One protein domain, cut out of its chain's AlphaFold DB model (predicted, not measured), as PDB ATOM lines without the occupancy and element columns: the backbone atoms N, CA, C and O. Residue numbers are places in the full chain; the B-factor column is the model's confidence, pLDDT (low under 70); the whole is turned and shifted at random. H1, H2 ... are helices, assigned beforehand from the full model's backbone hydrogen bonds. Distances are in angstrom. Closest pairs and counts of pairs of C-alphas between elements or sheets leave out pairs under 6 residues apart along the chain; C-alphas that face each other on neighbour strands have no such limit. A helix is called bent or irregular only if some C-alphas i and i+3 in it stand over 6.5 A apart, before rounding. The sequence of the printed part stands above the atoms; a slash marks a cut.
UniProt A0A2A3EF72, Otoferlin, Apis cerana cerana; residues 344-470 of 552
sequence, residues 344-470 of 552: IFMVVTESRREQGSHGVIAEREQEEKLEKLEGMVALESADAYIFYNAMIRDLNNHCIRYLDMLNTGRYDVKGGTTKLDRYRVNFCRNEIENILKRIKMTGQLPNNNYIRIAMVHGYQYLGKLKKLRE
ATOM      1  N   ILE A 344     194.236 194.629 172.256       37.69
ATOM      2  CA  ILE A 344     193.887 194.040 170.953       37.69
ATOM      3  C   ILE A 344     194.246 195.022 169.834       37.69
ATOM      4  O   ILE A 344     194.776 194.624 168.801       37.69
ATOM      5  N   PHE A 345     194.017 196.316 170.075       32.59
ATOM      6  CA  PHE A 345     194.327 197.386 169.143       32.59
ATOM      7  C   PHE A 345     195.760 197.910 169.263       32.59
ATOM      8  O   PHE A 345     196.320 198.063 168.206       32.59
ATOM      9  N   MET A 346     196.445 198.113 170.405       31.31
ATOM     10  CA  MET A 346     197.854 198.613 170.386       31.31
ATOM     11  C   MET A 346     198.807 197.650 169.686       31.31
ATOM     12  O   MET A 346     199.662 198.109 168.934       31.31
ATOM     13  N   VAL A 347     198.618 196.335 169.833       35.00
ATOM     14  CA  VAL A 347     199.397 195.350 169.059       35.00
ATOM     15  C   VAL A 347     199.213 195.569 167.543       35.00
ATOM     16  O   VAL A 347     200.126 195.309 166.765       35.00
ATOM     17  N   VAL A 348     198.070 196.126 167.125       33.72
ATOM     18  CA  VAL A 348     197.718 196.438 165.727       33.72
ATOM     19  C   VAL A 348     197.929 197.926 165.350       33.72
ATOM     20  O   VAL A 348     198.207 198.224 164.192       33.72
ATOM     21  N   THR A 349     197.850 198.879 166.285       30.78
ATOM     22  CA  THR A 349     197.708 200.329 166.044       30.78
ATOM     23  C   THR A 349     198.750 201.204 166.733       30.78
ATOM     24  O   THR A 349     199.023 202.277 166.205       30.78
ATOM     25  N   GLU A 350     199.402 200.794 167.829       33.25
ATOM     26  CA  GLU A 350     200.657 201.471 168.238       33.25
ATOM     27  C   GLU A 350     201.777 201.168 167.232       33.25
ATOM     28  O   GLU A 350     202.623 202.018 166.991       33.25
ATOM     29  N   SER A 351     201.667 200.063 166.481       33.38
ATOM     30  CA  SER A 351     202.418 199.842 165.232       33.38
ATOM     31  C   SER A 351     202.106 200.854 164.108       33.38
ATOM     32  O   SER A 351     202.776 200.828 163.080       33.38
ATOM     33  N   ARG A 352     201.092 201.724 164.238       32.81
ATOM     34  CA  ARG A 352     200.703 202.695 163.194       32.81
ATOM     35  C   ARG A 352     201.026 204.155 163.507       32.81
ATOM     36  O   ARG A 352     201.048 204.936 162.564       32.81
ATOM     37  N   ARG A 353     201.235 204.558 164.765       30.70
ATOM     38  CA  ARG A 353     201.338 205.996 165.104       30.70
ATOM     39  C   ARG A 353     202.678 206.467 165.642       30.70
ATOM     40  O   ARG A 353     203.000 207.628 165.422       30.70
ATOM     41  N   GLU A 354     203.486 205.608 166.244       32.28
ATOM     42  CA  GLU A 354     204.817 206.002 166.703       32.28
ATOM     43  C   GLU A 354     205.853 205.093 166.050       32.28
ATOM     44  O   GLU A 354     206.071 203.967 166.469       32.28
ATOM     45  N   GLN A 355     206.433 205.608 164.962       29.22
ATOM     46  CA  GLN A 355     207.560 205.037 164.220       29.22
ATOM     47  C   GLN A 355     207.326 203.620 163.668       29.22
ATOM     48  O   GLN A 355     207.584 202.616 164.321       29.22
ATOM     49  N   GLY A 356     206.897 203.561 162.402       30.47
ATOM     50  CA  GLY A 356     207.202 202.457 161.487       30.47
ATOM     51  C   GLY A 356     206.992 201.051 162.045       30.47
ATOM     52  O   GLY A 356     207.951 200.335 162.284       30.47
ATOM     53  N   SER A 357     205.730 200.657 162.213       34.66
ATOM     54  CA  SER A 357     205.201 199.355 161.799       34.66
ATOM     55  C   SER A 357     206.164 198.154 161.922       34.66
ATOM     56  O   SER A 357     207.053 197.943 161.114       34.66
ATOM     57  N   HIS A 358     205.950 197.283 162.909       35.47
ATOM     58  CA  HIS A 358     206.760 196.059 163.052       35.47
ATOM     59  C   HIS A 358     205.938 194.768 163.194       35.47
ATOM     60  O   HIS A 358     206.482 193.689 162.986       35.47
ATOM     61  N   GLY A 359     204.627 194.837 163.467       36.81
ATOM     62  CA  GLY A 359     203.761 193.643 163.506       36.81
ATOM     63  C   GLY A 359     203.146 193.274 162.149       36.81
ATOM     64  O   GLY A 359     203.212 192.127 161.722       36.81
ATOM     65  N   VAL A 360     202.577 194.263 161.451       37.62
ATOM     66  CA  VAL A 360     201.905 194.084 160.146       37.62
ATOM     67  C   VAL A 360     202.886 194.170 158.966       37.62
ATOM     68  O   VAL A 360     202.621 193.565 157.928       37.62
ATOM     69  N   ILE A 361     204.043 194.841 159.119       43.41
ATOM     70  CA  ILE A 361     205.104 194.763 158.097       43.41
ATOM     71  C   ILE A 361     205.674 193.348 158.054       43.41
ATOM     72  O   ILE A 361     205.817 192.812 156.965       43.41
ATOM     73  N   ALA A 362     205.918 192.705 159.201       51.66
ATOM     74  CA  ALA A 362     206.620 191.425 159.229       51.66
ATOM     75  C   ALA A 362     205.944 190.336 158.378       51.66
ATOM     76  O   ALA A 362     206.650 189.544 157.778       51.66
ATOM     77  N   GLU A 363     204.609 190.290 158.276       62.62
ATOM     78  CA  GLU A 363     203.916 189.333 157.396       62.62
ATOM     79  C   GLU A 363     204.092 189.672 155.911       62.62
ATOM     80  O   GLU A 363     204.516 188.809 155.148       62.62
ATOM     81  N   ARG A 364     203.760 190.906 155.499       62.34
ATOM     82  CA  ARG A 364     203.841 191.319 154.087       62.34
ATOM     83  C   ARG A 364     205.278 191.298 153.584       62.34
ATOM     84  O   ARG A 364     205.539 190.783 152.510       62.34
ATOM     85  N   GLU A 365     206.211 191.770 154.400       68.12
ATOM     86  CA  GLU A 365     207.642 191.687 154.125       68.12
ATOM     87  C   GLU A 365     208.118 190.233 154.067       68.12
ATOM     88  O   GLU A 365     208.938 189.897 153.219       68.12
ATOM     89  N   GLN A 366     207.601 189.345 154.924       77.25
ATOM     90  CA  GLN A 366     207.932 187.921 154.856       77.25
ATOM     91  C   GLN A 366     207.357 187.254 153.599       77.25
ATOM     92  O   GLN A 366     208.021 186.393 153.031       77.25
ATOM     93  N   GLU A 367     206.155 187.637 153.163       81.94
ATOM     94  CA  GLU A 367     205.535 187.176 151.915       81.94
ATOM     95  C   GLU A 367     206.332 187.648 150.694       81.94
ATOM     96  O   GLU A 367     206.782 186.814 149.915       81.94
ATOM     97  N   GLU A 368     206.641 188.943 150.596       83.81
ATOM     98  CA  GLU A 368     207.464 189.513 149.519       83.81
ATOM     99  C   GLU A 368     208.878 188.901 149.483       83.81
ATOM    100  O   GLU A 368     209.408 188.583 148.415       83.81
ATOM    101  N   LYS A 369     209.506 188.691 150.651       87.06
ATOM    102  CA  LYS A 369     210.809 188.010 150.742       87.06
ATOM    103  C   LYS A 369     210.704 186.543 150.308       87.06
ATOM    104  O   LYS A 369     211.619 186.061 149.647       87.06
ATOM    105  N   LEU A 370     209.620 185.834 150.631       89.75
ATOM    106  CA  LEU A 370     209.418 184.449 150.189       89.75
ATOM    107  C   LEU A 370     209.186 184.349 148.678       89.75
ATOM    108  O   LEU A 370     209.822 183.509 148.046       89.75
ATOM    109  N   GLU A 371     208.377 185.233 148.092       90.94
ATOM    110  CA  GLU A 371     208.173 185.306 146.636       90.94
ATOM    111  C   GLU A 371     209.490 185.603 145.904       90.94
ATOM    112  O   GLU A 371     209.837 184.963 144.907       90.94
ATOM    113  N   LYS A 372     210.290 186.532 146.440       91.44
ATOM    114  CA  LYS A 372     211.621 186.828 145.900       91.44
ATOM    115  C   LYS A 372     212.563 185.628 146.007       91.44
ATOM    116  O   LYS A 372     213.295 185.345 145.058       91.44
ATOM    117  N   LEU A 373     212.557 184.923 147.140       91.06
ATOM    118  CA  LEU A 373     213.362 183.718 147.333       91.06
ATOM    119  C   LEU A 373     212.953 182.615 146.349       91.06
ATOM    120  O   LEU A 373     213.822 181.953 145.789       91.06
ATOM    121  N   GLU A 374     211.657 182.445 146.100       91.88
ATOM    122  CA  GLU A 374     211.139 181.497 145.115       91.88
ATOM    123  C   GLU A 374     211.653 181.814 143.705       91.88
ATOM    124  O   GLU A 374     212.156 180.920 143.020       91.88
ATOM    125  N   GLY A 375     211.659 183.094 143.318       90.69
ATOM    126  CA  GLY A 375     212.292 183.551 142.079       90.69
ATOM    127  C   GLY A 375     213.795 183.246 142.019       90.69
ATOM    128  O   GLY A 375     214.289 182.764 141.002       90.69
ATOM    129  N   MET A 376     214.531 183.455 143.116       91.62
ATOM    130  CA  MET A 376     215.965 183.132 143.190       91.62
ATOM    131  C   MET A 376     216.239 181.626 143.078       91.62
ATOM    132  O   MET A 376     217.219 181.231 142.448       91.62
ATOM    133  N   VAL A 377     215.384 180.787 143.671       90.19
ATOM    134  CA  VAL A 377     215.480 179.321 143.583       90.19
ATOM    135  C   VAL A 377     215.138 178.834 142.175       90.19
ATOM    136  O   VAL A 377     215.792 177.917 141.684       90.19
ATOM    137  N   ALA A 378     214.156 179.448 141.509       90.88
ATOM    138  CA  ALA A 378     213.805 179.140 140.123       90.88
ATOM    139  C   ALA A 378     214.928 179.501 139.134       90.88
ATOM    140  O   ALA A 378     215.111 178.804 138.142       90.88
ATOM    141  N   LEU A 379     215.696 180.554 139.430       92.44
ATOM    142  CA  LEU A 379     216.862 180.995 138.655       92.44
ATOM    143  C   LEU A 379     218.184 180.333 139.093       92.44
ATOM    144  O   LEU A 379     219.246 180.773 138.665       92.44
ATOM    145  N   GLU A 380     218.134 179.323 139.969       90.19
ATOM    146  CA  GLU A 380     219.303 178.588 140.489       90.19
ATOM    147  C   GLU A 380     220.417 179.491 141.061       90.19
ATOM    148  O   GLU A 380     221.609 179.190 140.980       90.19
ATOM    149  N   SER A 381     220.035 180.609 141.686       92.19
ATOM    150  CA  SER A 381     220.980 181.571 142.257       92.19
ATOM    151  C   SER A 381     221.840 180.944 143.362       92.19
ATOM    152  O   SER A 381     221.319 180.399 144.341       92.19
ATOM    153  N   ALA A 382     223.164 181.096 143.260       89.50
ATOM    154  CA  ALA A 382     224.121 180.626 144.267       89.50
ATOM    155  C   ALA A 382     223.894 181.252 145.661       89.50
ATOM    156  O   ALA A 382     224.161 180.607 146.673       89.50
ATOM    157  N   ASP A 383     223.311 182.453 145.717       91.75
ATOM    158  CA  ASP A 383     223.127 183.233 146.948       91.75
ATOM    159  C   ASP A 383     221.755 183.027 147.617       91.75
ATOM    160  O   ASP A 383     221.442 183.667 148.627       91.75
ATOM    161  N   ALA A 384     220.911 182.130 147.092       90.69
ATOM    162  CA  ALA A 384     219.562 181.901 147.618       90.69
ATOM    163  C   ALA A 384     219.564 181.511 149.113       90.69
ATOM    164  O   ALA A 384     218.751 182.021 149.889       90.69
ATOM    165  N   TYR A 385     220.507 180.672 149.558       92.06
ATOM    166  CA  TYR A 385     220.632 180.301 150.972       92.06
ATOM    167  C   TYR A 385     221.036 181.475 151.878       92.06
ATOM    168  O   TYR A 385     220.574 181.548 153.018       92.06
ATOM    169  N   ILE A 386     221.850 182.418 151.385       91.88
ATOM    170  CA  ILE A 386     222.246 183.628 152.128       91.88
ATOM    171  C   ILE A 386     221.016 184.505 152.349       91.88
ATOM    172  O   ILE A 386     220.759 184.945 153.474       91.88
ATOM    173  N   PHE A 387     220.220 184.697 151.295       92.75
ATOM    174  CA  PHE A 387     218.979 185.460 151.363       92.75
ATOM    175  C   PHE A 387     217.965 184.819 152.324       92.75
ATOM    176  O   PHE A 387     217.420 185.501 153.195       92.75
ATOM    177  N   TYR A 388     217.778 183.496 152.250       93.12
ATOM    178  CA  TYR A 388     216.942 182.755 153.200       93.12
ATOM    179  C   TYR A 388     217.417 182.921 154.653       93.12
ATOM    180  O   TYR A 388     216.609 183.173 155.549       93.12
ATOM    181  N   ASN A 389     218.726 182.821 154.902       93.56
ATOM    182  CA  ASN A 389     219.295 182.949 156.245       93.56
ATOM    183  C   ASN A 389     219.097 184.345 156.843       93.56
ATOM    184  O   ASN A 389     218.890 184.462 158.056       93.56
ATOM    185  N   ALA A 390     219.163 185.392 156.017       90.00
ATOM    186  CA  ALA A 390     218.832 186.754 156.425       90.00
ATOM    187  C   ALA A 390     217.336 186.873 156.763       90.00
ATOM    188  O   ALA A 390     216.985 187.270 157.872       90.00
ATOM    189  N   MET A 391     216.464 186.403 155.867       88.94
ATOM    190  CA  MET A 391     215.010 186.411 156.052       88.94
ATOM    191  C   MET A 391     214.573 185.692 157.343       88.94
ATOM    192  O   MET A 391     213.787 186.229 158.119       88.94
ATOM    193  N   ILE A 392     215.095 184.493 157.625       89.56
ATOM    194  CA  ILE A 392     214.752 183.752 158.851       89.56
ATOM    195  C   ILE A 392     215.281 184.433 160.116       89.56
ATOM    196  O   ILE A 392     214.646 184.344 161.169       89.56
ATOM    197  N   ARG A 393     216.420 185.127 160.041       88.00
ATOM    198  CA  ARG A 393     216.952 185.904 161.168       88.00
ATOM    199  C   ARG A 393     216.044 187.083 161.495       88.00
ATOM    200  O   ARG A 393     215.740 187.300 162.667       88.00
ATOM    201  N   ASP A 394     215.565 187.780 160.471       81.88
ATOM    202  CA  ASP A 394     214.598 188.868 160.621       81.88
ATOM    203  C   ASP A 394     213.292 188.359 161.236       81.88
ATOM    204  O   ASP A 394     212.804 188.927 162.215       81.88
ATOM    205  N   LEU A 395     212.767 187.240 160.723       82.69
ATOM    206  CA  LEU A 395     211.569 186.596 161.260       82.69
ATOM    207  C   LEU A 395     211.743 186.190 162.732       82.69
ATOM    208  O   LEU A 395     210.858 186.428 163.551       82.69
ATOM    209  N   ASN A 396     212.888 185.603 163.089       85.19
ATOM    210  CA  ASN A 396     213.200 185.222 164.466       85.19
ATOM    211  C   ASN A 396     213.190 186.451 165.395       85.19
ATOM    212  O   ASN A 396     212.497 186.459 166.412       85.19
ATOM    213  N   ASN A 397     213.860 187.531 164.986       79.38
ATOM    214  CA  ASN A 397     213.872 188.789 165.730       79.38
ATOM    215  C   ASN A 397     212.466 189.394 165.884       79.38
ATOM    216  O   ASN A 397     212.125 189.882 166.963       79.38
ATOM    217  N   HIS A 398     211.632 189.338 164.839       75.88
ATOM    218  CA  HIS A 398     210.234 189.768 164.907       75.88
ATOM    219  C   HIS A 398     209.422 188.944 165.908       75.88
ATOM    220  O   HIS A 398     208.735 189.517 166.752       75.88
ATOM    221  N   CYS A 399     209.541 187.618 165.869       78.62
ATOM    222  CA  CYS A 399     208.858 186.725 166.802       78.62
ATOM    223  C   CYS A 399     209.272 186.980 168.261       78.62
ATOM    224  O   CYS A 399     208.412 187.009 169.139       78.62
ATOM    225  N   ILE A 400     210.563 187.217 168.530       80.38
ATOM    226  CA  ILE A 400     211.058 187.550 169.876       80.38
ATOM    227  C   ILE A 400     210.467 188.880 170.362       80.38
ATOM    228  O   ILE A 400     209.940 188.942 171.472       80.38
ATOM    229  N   ARG A 401     210.495 189.928 169.526       73.06
ATOM    230  CA  ARG A 401     209.885 191.229 169.859       73.06
ATOM    231  C   ARG A 401     208.387 191.103 170.136       73.06
ATOM    232  O   ARG A 401     207.881 191.687 171.088       73.06
ATOM    233  N   TYR A 402     207.686 190.314 169.328       70.25
ATOM    234  CA  TYR A 402     206.256 190.082 169.497       70.25
ATOM    235  C   TYR A 402     205.935 189.351 170.811       70.25
ATOM    236  O   TYR A 402     204.978 189.710 171.491       70.25
ATOM    237  N   LEU A 403     206.751 188.373 171.225       74.75
ATOM    238  CA  LEU A 403     206.587 187.710 172.525       74.75
ATOM    239  C   LEU A 403     206.792 188.657 173.712       74.75
ATOM    240  O   LEU A 403     206.051 188.552 174.691       74.75
ATOM    241  N   ASP A 404     207.746 189.586 173.622       71.19
ATOM    242  CA  ASP A 404     207.955 190.608 174.654       71.19
ATOM    243  C   ASP A 404     206.735 191.540 174.775       71.19
ATOM    244  O   ASP A 404     206.244 191.803 175.875       71.19
ATOM    245  N   MET A 405     206.147 191.930 173.637       64.00
ATOM    246  CA  MET A 405     204.893 192.694 173.595       64.00
ATOM    247  C   MET A 405     203.696 191.928 174.184       64.00
ATOM    248  O   MET A 405     202.799 192.539 174.767       64.00
ATOM    249  N   LEU A 406     203.678 190.596 174.078       65.25
ATOM    250  CA  LEU A 406     202.635 189.739 174.649       65.25
ATOM    251  C   LEU A 406     202.775 189.518 176.167       65.25
ATOM    252  O   LEU A 406     201.978 188.767 176.740       65.25
ATOM    253  N   ASN A 407     203.767 190.099 176.851       63.56
ATOM    254  CA  ASN A 407     203.963 189.888 178.285       63.56
ATOM    255  C   ASN A 407     202.891 190.620 179.125       63.56
ATOM    256  O   ASN A 407     202.868 191.846 179.252       63.56
ATOM    257  N   THR A 408     201.978 189.845 179.714       54.69
ATOM    258  CA  THR A 408     200.723 190.313 180.328       54.69
ATOM    259  C   THR A 408     200.857 190.895 181.735       54.69
ATOM    260  O   THR A 408     199.895 191.472 182.239       54.69
ATOM    261  N   GLY A 409     202.040 190.821 182.360       54.62
ATOM    262  CA  GLY A 409     202.268 191.325 183.724       54.62
ATOM    263  C   GLY A 409     201.995 192.827 183.910       54.62
ATOM    264  O   GLY A 409     201.739 193.272 185.024       54.62
ATOM    265  N   ARG A 410     201.970 193.617 182.826       50.84
ATOM    266  CA  ARG A 410     201.623 195.053 182.857       50.84
ATOM    267  C   ARG A 410     200.118 195.340 182.964       50.84
ATOM    268  O   ARG A 410     199.743 196.486 183.206       50.84
ATOM    269  N   TYR A 411     199.257 194.336 182.775       49.50
ATOM    270  CA  TYR A 411     197.813 194.531 182.574       49.50
ATOM    271  C   TYR A 411     196.934 193.863 183.638       49.50
ATOM    272  O   TYR A 411     195.778 194.256 183.797       49.50
ATOM    273  N   ASP A 412     197.480 192.923 184.416       52.59
ATOM    274  CA  ASP A 412     196.765 192.308 185.546       52.59
ATOM    275  C   ASP A 412     196.512 193.305 186.687       52.59
ATOM    276  O   ASP A 412     195.489 193.228 187.363       52.59
ATOM    277  N   VAL A 413     197.386 194.305 186.853       47.81
ATOM    278  CA  VAL A 413     197.300 195.288 187.951       47.81
ATOM    279  C   VAL A 413     196.133 196.270 187.779       47.81
ATOM    280  O   VAL A 413     195.634 196.805 188.765       47.81
ATOM    281  N   LYS A 414     195.671 196.523 186.545       47.22
ATOM    282  CA  LYS A 414     194.662 197.564 186.264       47.22
ATOM    283  C   LYS A 414     193.239 197.040 186.075       47.22
ATOM    284  O   LYS A 414     192.321 197.853 186.073       47.22
ATOM    285  N   GLY A 415     193.056 195.721 185.958       51.50
ATOM    286  CA  GLY A 415     191.770 195.111 185.615       51.50
ATOM    287  C   GLY A 415     191.327 195.509 184.201       51.50
ATOM    288  O   GLY A 415     191.214 196.682 183.868       51.50
ATOM    289  N   GLY A 416     191.083 194.539 183.327       51.44
ATOM    290  CA  GLY A 416     190.701 194.848 181.941       51.44
ATOM    291  C   GLY A 416     190.894 193.704 180.955       51.44
ATOM    292  O   GLY A 416     190.373 193.776 179.849       51.44
ATOM    293  N   THR A 417     191.590 192.636 181.357       55.19
ATOM    294  CA  THR A 417     191.726 191.410 180.566       55.19
ATOM    295  C   THR A 417     190.532 190.482 180.810       55.19
ATOM    296  O   THR A 417     190.298 189.981 181.919       55.19
ATOM    297  N   THR A 418     189.741 190.233 179.768       57.81
ATOM    298  CA  THR A 418     188.694 189.210 179.795       57.81
ATOM    299  C   THR A 418     189.311 187.809 179.769       57.81
ATOM    300  O   THR A 418     190.487 187.608 179.452       57.81
ATOM    301  N   LYS A 419     188.507 186.787 180.093       61.22
ATOM    302  CA  LYS A 419     188.936 185.385 179.960       61.22
ATOM    303  C   LYS A 419     189.322 185.060 178.508       61.22
ATOM    304  O   LYS A 419     190.270 184.314 178.292       61.22
ATOM    305  N   LEU A 420     188.620 185.647 177.535       56.53
ATOM    306  CA  LEU A 420     188.901 185.476 176.112       56.53
ATOM    307  C   LEU A 420     190.223 186.141 175.708       56.53
ATOM    308  O   LEU A 420     190.995 185.521 174.985       56.53
ATOM    309  N   ASP A 421     190.529 187.326 176.241       58.88
ATOM    310  CA  ASP A 421     191.808 188.007 175.991       58.88
ATOM    311  C   ASP A 421     192.978 187.167 176.502       58.88
ATOM    312  O   ASP A 421     193.961 186.968 175.792       58.88
ATOM    313  N   ARG A 422     192.835 186.576 177.696       67.75
ATOM    314  CA  ARG A 422     193.827 185.637 178.245       67.75
ATOM    315  C   ARG A 422     194.015 184.416 177.344       67.75
ATOM    316  O   ARG A 422     195.149 184.019 177.088       67.75
ATOM    317  N   TYR A 423     192.928 183.835 176.832       66.31
ATOM    318  CA  TYR A 423     193.022 182.718 175.889       66.31
ATOM    319  C   TYR A 423     193.673 183.119 174.565       66.31
ATOM    320  O   TYR A 423     194.517 182.374 174.072       66.31
ATOM    321  N   ARG A 424     193.336 184.286 174.004       66.94
ATOM    322  CA  ARG A 424     193.915 184.762 172.741       66.94
ATOM    323  C   ARG A 424     195.399 185.081 172.889       66.94
ATOM    324  O   ARG A 424     196.180 184.636 172.058       66.94
ATOM    325  N   VAL A 425     195.808 185.744 173.971       70.56
ATOM    326  CA  VAL A 425     197.230 185.984 174.259       70.56
ATOM    327  C   VAL A 425     197.990 184.669 174.423       70.56
ATOM    328  O   VAL A 425     199.054 184.508 173.831       70.56
ATOM    329  N   ASN A 426     197.441 183.705 175.168       75.06
ATOM    330  CA  ASN A 426     198.072 182.394 175.324       75.06
ATOM    331  C   ASN A 426     198.166 181.635 173.993       75.06
ATOM    332  O   ASN A 426     199.185 181.006 173.725       75.06
ATOM    333  N   PHE A 427     197.143 181.721 173.142       74.25
ATOM    334  CA  PHE A 427     197.164 181.145 171.799       74.25
ATOM    335  C   PHE A 427     198.251 181.784 170.922       74.25
ATOM    336  O   PHE A 427     199.087 181.061 170.381       74.25
ATOM    337  N   CYS A 428     198.299 183.120 170.841       71.50
ATOM    338  CA  CYS A 428     199.326 183.837 170.082       71.50
ATOM    339  C   CYS A 428     200.736 183.511 170.593       71.50
ATOM    340  O   CYS A 428     201.626 183.225 169.795       71.50
ATOM    341  N   ARG A 429     200.928 183.490 171.919       79.25
ATOM    342  CA  ARG A 429     202.200 183.121 172.552       79.25
ATOM    343  C   ARG A 429     202.626 181.710 172.150       79.25
ATOM    344  O   ARG A 429     203.724 181.539 171.632       79.25
ATOM    345  N   ASN A 430     201.739 180.728 172.308       82.44
ATOM    346  CA  ASN A 430     202.020 179.335 171.964       82.44
ATOM    347  C   ASN A 430     202.381 179.166 170.481       82.44
ATOM    348  O   ASN A 430     203.329 178.454 170.156       82.44
ATOM    349  N   GLU A 431     201.656 179.815 169.568       81.75
ATOM    350  CA  GLU A 431     201.945 179.717 168.134       81.75
ATOM    351  C   GLU A 431     203.291 180.344 167.757       81.75
ATOM    352  O   GLU A 431     204.048 179.744 166.991       81.75
ATOM    353  N   ILE A 432     203.632 181.499 168.329       83.06
ATOM    354  CA  ILE A 432     204.902 182.183 168.053       83.06
ATOM    355  C   ILE A 432     206.078 181.426 168.672       83.06
ATOM    356  O   ILE A 432     207.093 181.218 168.007       83.06
ATOM    357  N   GLU A 433     205.936 180.916 169.896       87.88
ATOM    358  CA  GLU A 433     206.927 180.021 170.501       87.88
ATOM    359  C   GLU A 433     207.126 178.749 169.669       87.88
ATOM    360  O   GLU A 433     208.254 178.279 169.509       87.88
ATOM    361  N   ASN A 434     206.055 178.196 169.094       88.06
ATOM    362  CA  ASN A 434     206.143 177.052 168.189       88.06
ATOM    363  C   ASN A 434     206.908 177.390 166.900       88.06
ATOM    364  O   ASN A 434     207.676 176.551 166.423       88.06
ATOM    365  N   ILE A 435     206.732 178.592 166.338       87.25
ATOM    366  CA  ILE A 435     207.524 179.069 165.191       87.25
ATOM    367  C   ILE A 435     209.000 179.192 165.590       87.25
ATOM    368  O   ILE A 435     209.855 178.629 164.910       87.25
ATOM    369  N   LEU A 436     209.310 179.831 166.722       89.19
ATOM    370  CA  LEU A 436     210.687 179.985 167.210       89.19
ATOM    371  C   LEU A 436     211.377 178.644 167.473       89.19
ATOM    372  O   LEU A 436     212.524 178.450 167.070       89.19
ATOM    373  N   LYS A 437     210.677 177.687 168.094       91.06
ATOM    374  CA  LYS A 437     211.180 176.318 168.288       91.06
ATOM    375  C   LYS A 437     211.505 175.658 166.951       91.06
ATOM    376  O   LYS A 437     212.560 175.040 166.822       91.06
ATOM    377  N   ARG A 438     210.635 175.808 165.946       88.69
ATOM    378  CA  ARG A 438     210.872 175.253 164.606       88.69
ATOM    379  C   ARG A 438     212.050 175.920 163.909       88.69
ATOM    380  O   ARG A 438     212.894 175.186 163.409       88.69
ATOM    381  N   ILE A 439     212.163 177.250 163.952       89.12
ATOM    382  CA  ILE A 439     213.314 177.997 163.413       89.12
ATOM    383  C   ILE A 439     214.616 177.525 164.071       89.12
ATOM    384  O   ILE A 439     215.606 177.300 163.382       89.12
ATOM    385  N   LYS A 440     214.615 177.308 165.392       88.44
ATOM    386  CA  LYS A 440     215.786 176.802 166.120       88.44
ATOM    387  C   LYS A 440     216.178 175.380 165.700       88.44
ATOM    388  O   LYS A 440     217.365 175.084 165.655       88.44
ATOM    389  N   MET A 441     215.204 174.517 165.396       85.25
ATOM    390  CA  MET A 441     215.451 173.150 164.914       85.25
ATOM    391  C   MET A 441     215.883 173.092 163.443       85.25
ATOM    392  O   MET A 441     216.743 172.287 163.109       85.25
ATOM    393  N   THR A 442     215.290 173.910 162.565       82.50
ATOM    394  CA  THR A 442     215.635 173.927 161.127       82.50
ATOM    395  C   THR A 442     216.928 174.684 160.850       82.50
ATOM    396  O   THR A 442     217.656 174.320 159.932       82.50
ATOM    397  N   GLY A 443     217.243 175.689 161.667       76.00
ATOM    398  CA  GLY A 443     218.499 176.422 161.605       76.00
ATOM    399  C   GLY A 443     218.687 177.245 160.327       76.00
ATOM    400  O   GLY A 443     217.796 177.386 159.487       76.00
ATOM    401  N   GLN A 444     219.878 177.831 160.222       86.38
ATOM    402  CA  GLN A 444     220.364 178.456 158.994       86.38
ATOM    403  C   GLN A 444     220.943 177.384 158.071       86.38
ATOM    404  O   GLN A 444     221.525 176.400 158.525       86.38
ATOM    405  N   LEU A 445     220.799 177.590 156.769       89.44
ATOM    406  CA  LEU A 445     221.325 176.686 155.760       89.44
ATOM    407  C   LEU A 445     222.811 176.971 155.501       89.44
ATOM    408  O   LEU A 445     223.180 178.140 155.379       89.44
ATOM    409  N   PRO A 446     223.664 175.946 155.357       88.00
ATOM    410  CA  PRO A 446     225.059 176.139 154.962       88.00
ATOM    411  C   PRO A 446     225.221 176.371 153.451       88.00
ATOM    412  O   PRO A 446     226.226 176.929 153.025       88.00
ATOM    413  N   ASN A 447     224.262 175.904 152.645       90.12
ATOM    414  CA  ASN A 447     224.259 175.972 151.185       90.12
ATOM    415  C   ASN A 447     222.834 175.750 150.632       90.12
ATOM    416  O   ASN A 447     221.884 175.525 151.386       90.12
ATOM    417  N   ASN A 448     222.690 175.777 149.305       90.56
ATOM    418  CA  ASN A 448     221.402 175.641 148.618       90.56
ATOM    419  C   ASN A 448     220.785 174.225 148.648       90.56
ATOM    420  O   ASN A 448     219.634 174.080 148.243       90.56
ATOM    421  N   ASN A 449     221.470 173.187 149.148       89.81
ATOM    422  CA  ASN A 449     221.005 171.791 149.030       89.81
ATOM    423  C   ASN A 449     219.625 171.547 149.663       89.81
ATOM    424  O   ASN A 449     218.873 170.688 149.210       89.81
ATOM    425  N   TYR A 450     219.276 172.322 150.690       89.62
ATOM    426  CA  TYR A 450     218.013 172.191 151.422       89.62
ATOM    427  C   TYR A 450     217.065 173.383 151.215       89.62
ATOM    428  O   TYR A 450     216.049 173.483 151.904       89.62
ATOM    429  N   ILE A 451     217.353 174.278 150.259       90.38
ATOM    430  CA  ILE A 451     216.620 175.545 150.094       90.38
ATOM    431  C   ILE A 451     215.133 175.337 149.789       90.38
ATOM    432  O   ILE A 451     214.287 176.047 150.327       90.38
ATOM    433  N   ARG A 452     214.786 174.309 149.003       89.12
ATOM    434  CA  ARG A 452     213.388 173.987 148.666       89.12
ATOM    435  C   ARG A 452     212.590 173.549 149.896       89.12
ATOM    436  O   ARG A 452     211.464 173.995 150.088       89.12
ATOM    437  N   ILE A 453     213.184 172.723 150.757       88.81
ATOM    438  CA  ILE A 453     212.561 172.268 152.012       88.81
ATOM    439  C   ILE A 453     212.408 173.453 152.973       88.81
ATOM    440  O   ILE A 453     211.361 173.649 153.588       88.81
ATOM    441  N   ALA A 454     213.440 174.286 153.057       89.12
ATOM    442  CA  ALA A 454     213.449 175.484 153.878       89.12
ATOM    443  C   ALA A 454     212.381 176.507 153.447       89.12
ATOM    444  O   ALA A 454     211.702 177.091 154.292       89.12
ATOM    445  N   MET A 455     212.154 176.658 152.139       89.56
ATOM    446  CA  MET A 455     211.101 177.505 151.577       89.56
ATOM    447  C   MET A 455     209.697 177.007 151.955       89.56
ATOM    448  O   MET A 455     208.851 177.807 152.354       89.56
ATOM    449  N   VAL A 456     209.465 175.687 151.942       89.31
ATOM    450  CA  VAL A 456     208.206 175.091 152.435       89.31
ATOM    451  C   VAL A 456     207.971 175.448 153.904       89.31
ATOM    452  O   VAL A 456     206.864 175.842 154.274       89.31
ATOM    453  N   HIS A 457     209.001 175.366 154.749       89.25
ATOM    454  CA  HIS A 457     208.894 175.800 156.144       89.25
ATOM    455  C   HIS A 457     208.626 177.304 156.270       89.25
ATOM    456  O   HIS A 457     207.792 177.699 157.083       89.25
ATOM    457  N   GLY A 458     209.255 178.130 155.432       88.31
ATOM    458  CA  GLY A 458     208.982 179.564 155.347       88.31
ATOM    459  C   GLY A 458     207.504 179.868 155.083       88.31
ATOM    460  O   GLY A 458     206.884 180.614 155.845       88.31
ATOM    461  N   TYR A 459     206.902 179.218 154.083       88.00
ATOM    462  CA  TYR A 459     205.469 179.346 153.791       88.00
ATOM    463  C   TYR A 459     204.575 178.799 154.917       88.00
ATOM    464  O   TYR A 459     203.523 179.373 155.209       88.00
ATOM    465  N   GLN A 460     204.990 177.734 155.612       87.38
ATOM    466  CA  GLN A 460     204.280 177.246 156.803       87.38
ATOM    467  C   GLN A 460     204.290 178.274 157.944       87.38
ATOM    468  O   GLN A 460     203.269 178.452 158.614       87.38
ATOM    469  N   TYR A 461     205.418 178.956 158.175       87.00
ATOM    470  CA  TYR A 461     205.510 180.030 159.166       87.00
ATOM    471  C   TYR A 461     204.616 181.210 158.774       87.00
ATOM    472  O   TYR A 461     203.828 181.666 159.602       87.00
ATOM    473  N   LEU A 462     204.648 181.630 157.503       82.00
ATOM    474  CA  LEU A 462     203.779 182.684 156.973       82.00
ATOM    475  C   LEU A 462     202.291 182.348 157.160       82.00
ATOM    476  O   LEU A 462     201.522 183.179 157.641       82.00
ATOM    477  N   GLY A 463     201.881 181.113 156.858       76.38
ATOM    478  CA  GLY A 463     200.501 180.666 157.049       76.38
ATOM    479  C   GLY A 463     200.041 180.715 158.511       76.38
ATOM    480  O   GLY A 463     198.890 181.052 158.788       76.38
ATOM    481  N   LYS A 464     200.931 180.423 159.467       79.06
ATOM    482  CA  LYS A 464     200.636 180.572 160.901       79.06
ATOM    483  C   LYS A 464     200.500 182.038 161.309       79.06
ATOM    484  O   LYS A 464     199.551 182.370 162.010       79.06
ATOM    485  N   LEU A 465     201.392 182.910 160.835       74.69
ATOM    486  CA  LEU A 465     201.311 184.354 161.091       74.69
ATOM    487  C   LEU A 465     200.009 184.952 160.535       74.69
ATOM    488  O   LEU A 465     199.321 185.680 161.247       74.69
ATOM    489  N   LYS A 466     199.607 184.552 159.321       68.69
ATOM    490  CA  LYS A 466     198.326 184.937 158.702       68.69
ATOM    491  C   LYS A 466     197.120 184.579 159.574       68.69
ATOM    492  O   LYS A 466     196.233 185.404 159.763       68.69
ATOM    493  N   LYS A 467     197.112 183.384 160.171       67.00
ATOM    494  CA  LYS A 467     196.038 182.947 161.084       67.00
ATOM    495  C   LYS A 467     196.001 183.724 162.399       67.00
ATOM    496  O   LYS A 467     194.927 183.909 162.959       67.00
ATOM    497  N   LEU A 468     197.151 184.170 162.906       63.81
ATOM    498  CA  LEU A 468     197.208 185.003 164.112       63.81
ATOM    499  C   LEU A 468     196.646 186.411 163.872       63.81
ATOM    500  O   LEU A 468     196.105 187.011 164.802       63.81
ATOM    501  N   ARG A 469     196.738 186.915 162.633       57.53
ATOM    502  CA  ARG A 469     196.162 188.203 162.225       57.53
ATOM    503  C   ARG A 469     194.639 188.193 162.224       57.53
ATOM    504  O   ARG A 469     194.045 189.199 162.600       57.53
ATOM    505  N   GLU A 470     194.013 187.107 161.774       52.88
ATOM    506  CA  GLU A 470     192.554 187.041 161.655       52.88
ATOM    507  C   GLU A 470     191.896 187.318 163.017       52.88
ATOM    508  O   GLU A 470     192.119 186.610 164.010       52.88
TER     509      GLU A 470
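Overview. This is residues 344 to 470 of the 552 residues of the protein "Otoferlin" of Apis cerana cerana (UniProt A0A2A3EF72). Four long helices, H2 to H5, make an up-and-down bundle, each running against the one before it, while short H1 sits off the first end of H2, turned across it. The loop between H3 and H4 sticks out past one end of the bundle with residues 409 to 416. The printed part has 127 residues with five named helices, H1 to H5 in chain order, and no named strand: all helix. It is only just compact, close to loose, with a radius of gyration of the C-alphas of 16.4 A, and spans 55 by 30 by 20 A.

Arrangement. Start at H1, residues 344 to 353, close to but not clearly touching H2, residues 360 to 378; their closest C-alphas, Val 348 and Val 360, are 7.4 A apart. H2 and H3, residues 384 to 405, form a helical hairpin, closest at C-alphas 376 and 384, 5.8 A. H3 and H4, residues 419 to 442, form the next, closest at C-alphas 399 and 432, 6.2 A; H4 touches H3 with residues 429 to 439 alone. H4 and H5, residues 448 to 469, form the third, closest at C-alphas 435 and 461, 6.4 A. H5 also touches H2, closest at C-alphas 462 and 363, 6.7 A. H2 and H4 are apart. Every O i to N i+4 pair is within hydrogen-bond range in H3 and H4, against 3 of 6 in H1, 14 of 15 in H2 and 16 of 18 in H5.

Along the chain. Find C-alpha 344 at (193.887, 194.040, 170.953), where H1 begins. H2 runs 27.7 A, H3 31.7 A, H4 34.6 A and H5 31.3 A, ending at C-alpha 469 (196.162, 188.203, 162.225). H5 is irregular: C-alphas 449 and 452 are 7.9 A apart.

Size, cuts and confidence. The farthest C-alphas, Glu 380 and Gly 415, are 55.4 A apart. The printed part has no cut; the link from H3 to H4 is long. Confidence is under 70 at residues 344 to 365, 405 to 424 and 466 to 470.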